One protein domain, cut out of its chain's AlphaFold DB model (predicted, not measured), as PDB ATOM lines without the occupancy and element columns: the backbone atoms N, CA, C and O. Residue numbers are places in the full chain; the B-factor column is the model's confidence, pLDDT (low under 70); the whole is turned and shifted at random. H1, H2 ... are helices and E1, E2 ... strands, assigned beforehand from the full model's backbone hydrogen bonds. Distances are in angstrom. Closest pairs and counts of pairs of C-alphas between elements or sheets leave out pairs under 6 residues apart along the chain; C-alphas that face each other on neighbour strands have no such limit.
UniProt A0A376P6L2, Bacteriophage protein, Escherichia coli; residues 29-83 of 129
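This is residues 29 to 83 of the 129 residues of the protein "Bacteriophage protein" of Escherichia coli (UniProt A0A376P6L2). A long strand, E2, bends sharply and makes two hairpins, one with E3 and one with short E1, while helix H1 covers one face of the E2 and E3 part. The tip of the E1 and E2 hairpin, residues 48 to 53, sticks out. The 55 printed residues include H1, E1, E2 and E3 in that order, a mixed class; the strongly twisted sheet E1, E2, E3 is a meander, each strand the antiparallel neighbour of the one before. It is only just loose, close to compact, with radius of gyration of the C-alphas 12.5 A and spans of 35 by 27 by 15 A.

Start at E2, residues 53 to 65, which bends by 104 degrees at residue 56. Beside its residues 57 to 65 find E3, residues 75 to 82, with N 58 and O 81 within hydrogen-bond range at 2.8 A. Beside 53 to 57 find E1, residues 45 to 48, with N 47 and O 54 at 2.8 A. H1, residues 29 to 41, is on the sheet, over E2 and E3, at a height of 8.8 A; its closest C-alpha pair with E2 is Gln 39 and Ile 59, 5.5 A. In H1 every O i to N i+4 pair is within range.

Find C-alpha 29 at (232.639, 189.302, 209.115), where H1 begins its 18.4 A. E1 spans 9.9 A, E2 25.8 A, and E3 22.8 A, ending at C-alpha 82, (209.652, 177.029, 205.140).

The farthest C-alphas, Ser 69 and Val 83, are 36.5 A apart. The printed part has no cut and no long link. Residues 66 to 74 have pLDDT under 70.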
ATOM      1  N   LYS A  29     232.316 189.812 210.448       75.69
ATOM      2  CA  LYS A  29     232.639 189.302 209.115       75.69
ATOM      3  C   LYS A  29     232.479 187.786 208.997       75.69
ATOM      4  O   LYS A  29     231.970 187.315 207.983       75.69
ATOM      5  N   GLU A  30     232.923 187.023 209.989       75.19
ATOM      6  CA  GLU A  30     232.797 185.562 209.970       75.19
ATOM      7  C   GLU A  30     231.343 185.130 210.139       75.19
ATOM      8  O   GLU A  30     230.875 184.247 209.426       75.19
ATOM      9  N   LEU A  31     230.588 185.819 210.997       77.50
ATOM     10  CA  LEU A  31     229.162 185.548 211.176       77.50
ATOM     11  C   LEU A  31     228.376 185.810 209.878       77.50
ATOM     12  O   LEU A  31     227.524 185.011 209.490       77.50
ATOM     13  N   TYR A  32     228.720 186.875 209.147       80.00
ATOM     14  CA  TYR A  32     228.175 187.130 207.812       80.00
ATOM     15  C   TYR A  32     228.511 186.020 206.805       80.00
ATOM     16  O   TYR A  32     227.649 185.598 206.032       80.00
ATOM     17  N   GLN A  33     229.760 185.541 206.805       80.50
ATOM     18  CA  GLN A  33     230.200 184.456 205.921       80.50
ATOM     19  C   GLN A  33     229.408 183.173 206.187       80.50
ATOM     20  O   GLN A  33     228.954 182.539 205.238       80.50
ATOM     21  N   GLU A  34     229.162 182.832 207.452       79.56
ATOM     22  CA  GLU A  34     228.353 181.665 207.813       79.56
ATOM     23  C   GLU A  34     226.898 181.799 207.356       79.56
ATOM     24  O   GLU A  34     226.343 180.880 206.754       79.56
ATOM     25  N   GLN A  35     226.283 182.972 207.530       77.88
ATOM     26  CA  GLN A  35     224.931 183.211 207.016       77.88
ATOM     27  C   GLN A  35     224.865 183.100 205.481       77.88
ATOM     28  O   GLN A  35     223.899 182.558 204.933       77.88
ATOM     29  N   LEU A  36     225.907 183.555 204.780       81.81
ATOM     30  CA  LEU A  36     226.034 183.403 203.330       81.81
ATOM     31  C   LEU A  36     226.225 181.931 202.922       81.81
ATOM     32  O   LEU A  36     225.637 181.481 201.935       81.81
ATOM     33  N   ASN A  37     227.004 181.165 203.690       80.00
ATOM     34  CA  ASN A  37     227.206 179.731 203.480       80.00
ATOM     35  C   ASN A  37     225.892 178.958 203.645       80.00
ATOM     36  O   ASN A  37     225.560 178.119 202.805       80.00
ATOM     37  N   LEU A  38     225.089 179.291 204.657       79.75
ATOM     38  CA  LEU A  38     223.754 178.714 204.843       79.75
ATOM     39  C   LEU A  38     222.823 179.034 203.662       79.75
ATOM     40  O   LEU A  38     222.100 178.155 203.182       79.75
ATOM     41  N   GLN A  39     222.882 180.259 203.127       73.75
ATOM     42  CA  GLN A  39     222.113 180.643 201.939       73.75
ATOM     43  C   GLN A  39     222.535 179.855 200.683       73.75
ATOM     44  O   GLN A  39     221.671 179.446 199.894       73.75
ATOM     45  N   ARG A  40     223.848 179.641 200.501       78.81
ATOM     46  CA  ARG A  40     224.448 178.878 199.389       78.81
ATOM     47  C   ARG A  40     224.087 177.400 199.448       78.81
ATOM     48  O   ARG A  40     223.658 176.842 198.442       78.81
ATOM     49  N   ASN A  41     224.243 176.787 200.617       82.75
ATOM     50  CA  ASN A  41     224.102 175.344 200.780       82.75
ATOM     51  C   ASN A  41     222.639 174.896 200.866       82.75
ATOM     52  O   ASN A  41     222.376 173.700 200.785       82.75
ATOM     53  N   ARG A  42     221.685 175.835 200.999       81.75
ATOM     54  CA  ARG A  42     220.242 175.543 201.078       81.75
ATOM     55  C   ARG A  42     219.931 174.482 202.144       81.75
ATOM     56  O   ARG A  42     219.062 173.636 201.945       81.75
ATOM     57  N   ILE A  43     220.652 174.534 203.264       77.69
ATOM     58  CA  ILE A  43     220.489 173.591 204.371       77.69
ATOM     59  C   ILE A  43     219.322 174.079 205.236       77.69
ATOM     60  O   ILE A  43     219.400 175.202 205.742       77.69
ATOM     61  N   PRO A  44     218.240 173.291 205.386       84.19
ATOM     62  CA  PRO A  44     217.134 173.645 206.265       84.19
ATOM     63  C   PRO A  44     217.590 173.629 207.724       84.19
ATOM     64  O   PRO A  44     218.296 172.713 208.141       84.19
ATOM     65  N   PHE A  45     217.172 174.637 208.487       81.50
ATOM     66  CA  PHE A  45     217.442 174.742 209.919       81.50
ATOM     67  C   PHE A  45     216.200 175.190 210.685       81.50
ATOM     68  O   PHE A  45     215.284 175.799 210.123       81.50
ATOM     69  N   ASP A  46     216.184 174.888 211.977       82.94
ATOM     70  CA  ASP A  46     215.081 175.243 212.859       82.94
ATOM     71  C   ASP A  46     215.332 176.618 213.484       82.94
ATOM     72  O   ASP A  46     216.449 176.973 213.866       82.94
ATOM     73  N   VAL A  47     214.275 177.424 213.556       83.62
ATOM     74  CA  VAL A  47     214.312 178.807 214.026       83.62
ATOM     75  C   VAL A  47     213.400 178.946 215.228       83.62
ATOM     76  O   VAL A  47     212.173 178.989 215.114       83.62
ATOM     77  N   THR A  48     214.014 179.075 216.396       81.94
ATOM     78  CA  THR A  48     213.305 179.390 217.634       81.94
ATOM     79  C   THR A  48     213.165 180.899 217.766       81.94
ATOM     80  O   THR A  48     214.145 181.635 217.792       81.94
ATOM     81  N   THR A  49     211.928 181.378 217.851       84.88
ATOM     82  CA  THR A  49     211.608 182.764 218.219       84.88
ATOM     83  C   THR A  49     211.049 182.794 219.637       84.88
ATOM     84  O   THR A  49     210.620 181.767 220.156       84.88
ATOM     85  N   GLY A  50     210.947 183.977 220.251       79.00
ATOM     86  CA  GLY A  50     210.449 184.104 221.628       79.00
ATOM     87  C   GLY A  50     209.022 183.583 221.876       79.00
ATOM     88  O   GLY A  50     208.626 183.453 223.028       79.00
ATOM     89  N   LYS A  51     208.231 183.292 220.831       79.62
ATOM     90  CA  LYS A  51     206.860 182.759 220.971       79.62
ATOM     91  C   LYS A  51     206.617 181.419 220.279       79.62
ATOM     92  O   LYS A  51     205.651 180.745 220.623       79.62
ATOM     93  N   ARG A  52     207.400 181.067 219.258       81.19
ATOM     94  CA  ARG A  52     207.155 179.904 218.390       81.19
ATOM     95  C   ARG A  52     208.465 179.338 217.865       81.19
ATOM     96  O   ARG A  52     209.397 180.098 217.603       81.19
ATOM     97  N   ILE A  53     208.481 178.030 217.652       86.44
ATOM     98  CA  ILE A  53     209.545 177.320 216.942       86.44
ATOM     99  C   ILE A  53     209.049 177.069 215.518       86.44
ATOM    100  O   ILE A  53     207.923 176.604 215.330       86.44
ATOM    101  N   TYR A  54     209.869 177.410 214.531       83.69
ATOM    102  CA  TYR A  54     209.625 177.148 213.116       83.69
ATOM    103  C   TYR A  54     210.640 176.116 212.635       83.69
ATOM    104  O   TYR A  54     211.837 176.346 212.773       83.69
ATOM    105  N   ASN A  55     210.177 175.001 212.076       85.06
ATOM    106  CA  ASN A  55     211.058 173.939 211.588       85.06
ATOM    107  C   ASN A  55     211.282 174.070 210.078       85.06
ATOM    108  O   ASN A  55     210.466 174.675 209.380       85.06
ATOM    109  N   ASN A  56     212.365 173.481 209.567       82.44
ATOM    110  CA  ASN A  56     212.635 173.387 208.124       82.44
ATOM    111  C   ASN A  56     212.680 174.753 207.400       82.44
ATOM    112  O   ASN A  56     212.185 174.903 206.276       82.44
ATOM    113  N   MET A  57     213.290 175.758 208.025       84.88
ATOM    114  CA  MET A  57     213.409 177.104 207.464       84.88
ATOM    115  C   MET A  57     214.677 177.249 206.612       84.88
ATOM    116  O   MET A  57     215.739 176.731 206.945       84.88
ATOM    117  N   LEU A  58     214.581 178.002 205.512       85.44
ATOM    118  CA  LEU A  58     215.702 178.411 204.662       85.44
ATOM    119  C   LEU A  58     215.807 179.930 204.563       85.44
ATOM    120  O   LEU A  58     214.795 180.627 204.476       85.44
ATOM    121  N   ILE A  59     217.035 180.444 204.463       82.25
ATOM    122  CA  ILE A  59     217.292 181.864 204.182       82.25
ATOM    123  C   ILE A  59     217.007 182.138 202.703       82.25
ATOM    124  O   ILE A  59     217.704 181.650 201.812       82.25
ATOM    125  N   LYS A  60     215.977 182.948 202.440       81.69
ATOM    126  CA  LYS A  60     215.651 183.446 201.099       81.69
ATOM    127  C   LYS A  60     216.493 184.674 200.771       81.69
ATOM    128  O   LYS A  60     217.175 184.698 199.748       81.69
ATOM    129  N   THR A  61     216.447 185.666 201.654       79.56
ATOM    130  CA  THR A  61     217.105 186.960 201.470       79.56
ATOM    131  C   THR A  61     217.820 187.342 202.753       79.56
ATOM    132  O   THR A  61     217.286 187.135 203.843       79.56
ATOM    133  N   LEU A  62     219.013 187.902 202.599       82.88
ATOM    134  CA  LEU A  62     219.808 188.474 203.669       82.88
ATOM    135  C   LEU A  62     220.122 189.919 203.277       82.88
ATOM    136  O   LEU A  62     220.809 190.152 202.285       82.88
ATOM    137  N   GLU A  63     219.585 190.869 204.034       80.12
ATOM    138  CA  GLU A  63     219.787 192.304 203.830       80.12
ATOM    139  C   GLU A  63     220.666 192.838 204.956       80.12
ATOM    140  O   GLU A  63     220.268 192.801 206.118       80.12
ATOM    141  N   VAL A  64     221.869 193.303 204.622       78.00
ATOM    142  CA  VAL A  64     222.777 193.920 205.593       78.00
ATOM    143  C   VAL A  64     222.567 195.423 205.570       78.00
ATOM    144  O   VAL A  64     222.738 196.056 204.530       78.00
ATOM    145  N   THR A  65     222.251 195.990 206.728       71.56
ATOM    146  CA  THR A  65     222.167 197.434 206.921       71.56
ATOM    147  C   THR A  65     223.394 197.867 207.710       71.56
ATOM    148  O   THR A  65     223.493 197.603 208.905       71.56
ATOM    149  N   THR A  66     224.354 198.512 207.053       66.50
ATOM    150  CA  THR A  66     225.512 199.109 207.727       66.50
ATOM    151  C   THR A  66     225.250 200.592 207.981       66.50
ATOM    152  O   THR A  66     225.070 201.366 207.042       66.50
ATOM    153  N   ASP A  67     225.226 201.001 209.251       61.62
ATOM    154  CA  ASP A  67     225.205 202.414 209.642       61.62
ATOM    155  C   ASP A  67     226.623 202.849 210.060       61.62
ATOM    156  O   ASP A  67     227.406 202.064 210.599       61.62
ATOM    157  N   LYS A  68     226.977 204.118 209.832       61.12
ATOM    158  CA  LYS A  68     228.275 204.699 210.218       61.12
ATOM    159  C   LYS A  68     228.512 204.668 211.731       61.12
ATOM    160  O   LYS A  68     229.660 204.706 212.155       61.12
ATOM    161  N   SER A  69     227.454 204.586 212.541       58.59
ATOM    162  CA  SER A  69     227.566 204.437 214.000       58.59
ATOM    163  C   SER A  69     227.769 202.984 214.461       58.59
ATOM    164  O   SER A  69     227.968 202.753 215.653       58.59
ATOM    165  N   SER A  70     227.705 202.002 213.558       55.53
ATOM    166  CA  SER A  70     227.701 200.573 213.884       55.53
ATOM    167  C   SER A  70     228.864 199.820 213.228       55.53
ATOM    168  O   SER A  70     228.684 198.705 212.746       55.53
ATOM    169  N   GLU A  71     230.065 200.407 213.209       53.91
ATOM    170  CA  GLU A  71     231.256 199.846 212.537       53.91
ATOM    171  C   GLU A  71     231.582 198.399 212.962       53.91
ATOM    172  O   GLU A  71     232.064 197.603 212.160       53.91
ATOM    173  N   ASN A  72     231.242 198.030 214.199       56.12
ATOM    174  CA  ASN A  72     231.516 196.708 214.769       56.12
ATOM    175  C   ASN A  72     230.260 195.855 214.994       56.12
ATOM    176  O   ASN A  72     230.334 194.815 215.647       56.12
ATOM    177  N   VAL A  73     229.100 196.281 214.485       60.28
ATOM    178  CA  VAL A  73     227.832 195.572 214.685       60.28
ATOM    179  C   VAL A  73     227.212 195.260 213.333       60.28
ATOM    180  O   VAL A  73     226.867 196.151 212.561       60.28
ATOM    181  N   LEU A  74     227.046 193.967 213.058       66.12
ATOM    182  CA  LEU A  74     226.299 193.503 211.901       66.12
ATOM    183  C   LEU A  74     224.806 193.577 212.209       66.12
ATOM    184  O   LEU A  74     224.275 192.758 212.958       66.12
ATOM    185  N   LEU A  75     224.129 194.559 211.618       72.06
ATOM    186  CA  LEU A  75     222.676 194.610 211.592       72.06
ATOM    187  C   LEU A  75     222.203 193.994 210.273       72.06
ATOM    188  O   LEU A  75     222.450 194.539 209.198       72.06
ATOM    189  N   ALA A  76     221.546 192.838 210.346       72.38
ATOM    190  CA  ALA A  76     221.016 192.160 209.170       72.38
ATOM    191  C   ALA A  76     219.551 191.766 209.366       72.38
ATOM    192  O   ALA A  76     219.162 191.252 210.415       72.38
ATOM    193  N   THR A  77     218.751 191.984 208.325       79.75
ATOM    194  CA  THR A  77     217.371 191.512 208.230       79.75
ATOM    195  C   THR A  77     217.342 190.255 207.366       79.75
ATOM    196  O   THR A  77     217.790 190.254 206.219       79.75
ATOM    197  N   LEU A  78     216.827 189.161 207.926       81.31
ATOM    198  CA  LEU A  78     216.754 187.859 207.266       81.31
ATOM    199  C   LEU A  78     215.301 187.539 206.916       81.31
ATOM    200  O   LEU A  78     214.436 187.504 207.789       81.31
ATOM    201  N   THR A  79     215.038 187.245 205.644       83.06
ATOM    202  CA  THR A  79     213.756 186.675 205.215       83.06
ATOM    203  C   THR A  79     213.891 185.163 205.112       83.06
ATOM    204  O   THR A  79     214.633 184.657 204.265       83.06
ATOM    205  N   LEU A  80     213.142 184.443 205.944       85.12
ATOM    206  CA  LEU A  80     213.137 182.983 206.005       85.12
ATOM    207  C   LEU A  80     211.893 182.412 205.309       85.12
ATOM    208  O   LEU A  80     210.828 183.029 205.313       85.12
ATOM    209  N   ARG A  81     212.015 181.225 204.714       84.00
ATOM    210  CA  ARG A  81     210.902 180.486 204.103       84.00
ATOM    211  C   ARG A  81     210.956 179.017 204.509       84.00
ATOM    212  O   ARG A  81     212.016 178.410 204.421       84.00
ATOM    213  N   GLU A  82     209.812 178.461 204.882       84.19
ATOM    214  CA  GLU A  82     209.652 177.029 205.140       84.19
ATOM    215  C   GLU A  82     209.762 176.222 203.839       84.19
ATOM    216  O   GLU A  82     209.193 176.601 202.808       84.19
ATOM    217  N   VAL A  83     210.491 175.106 203.883       80.00
ATOM    218  CA  VAL A  83     210.564 174.151 202.774       80.00
ATOM    219  C   VAL A  83     209.937 172.825 203.163       80.00
ATOM    220  O   VAL A  83     210.437 172.098 204.018       80.00
TER     221      VAL A  83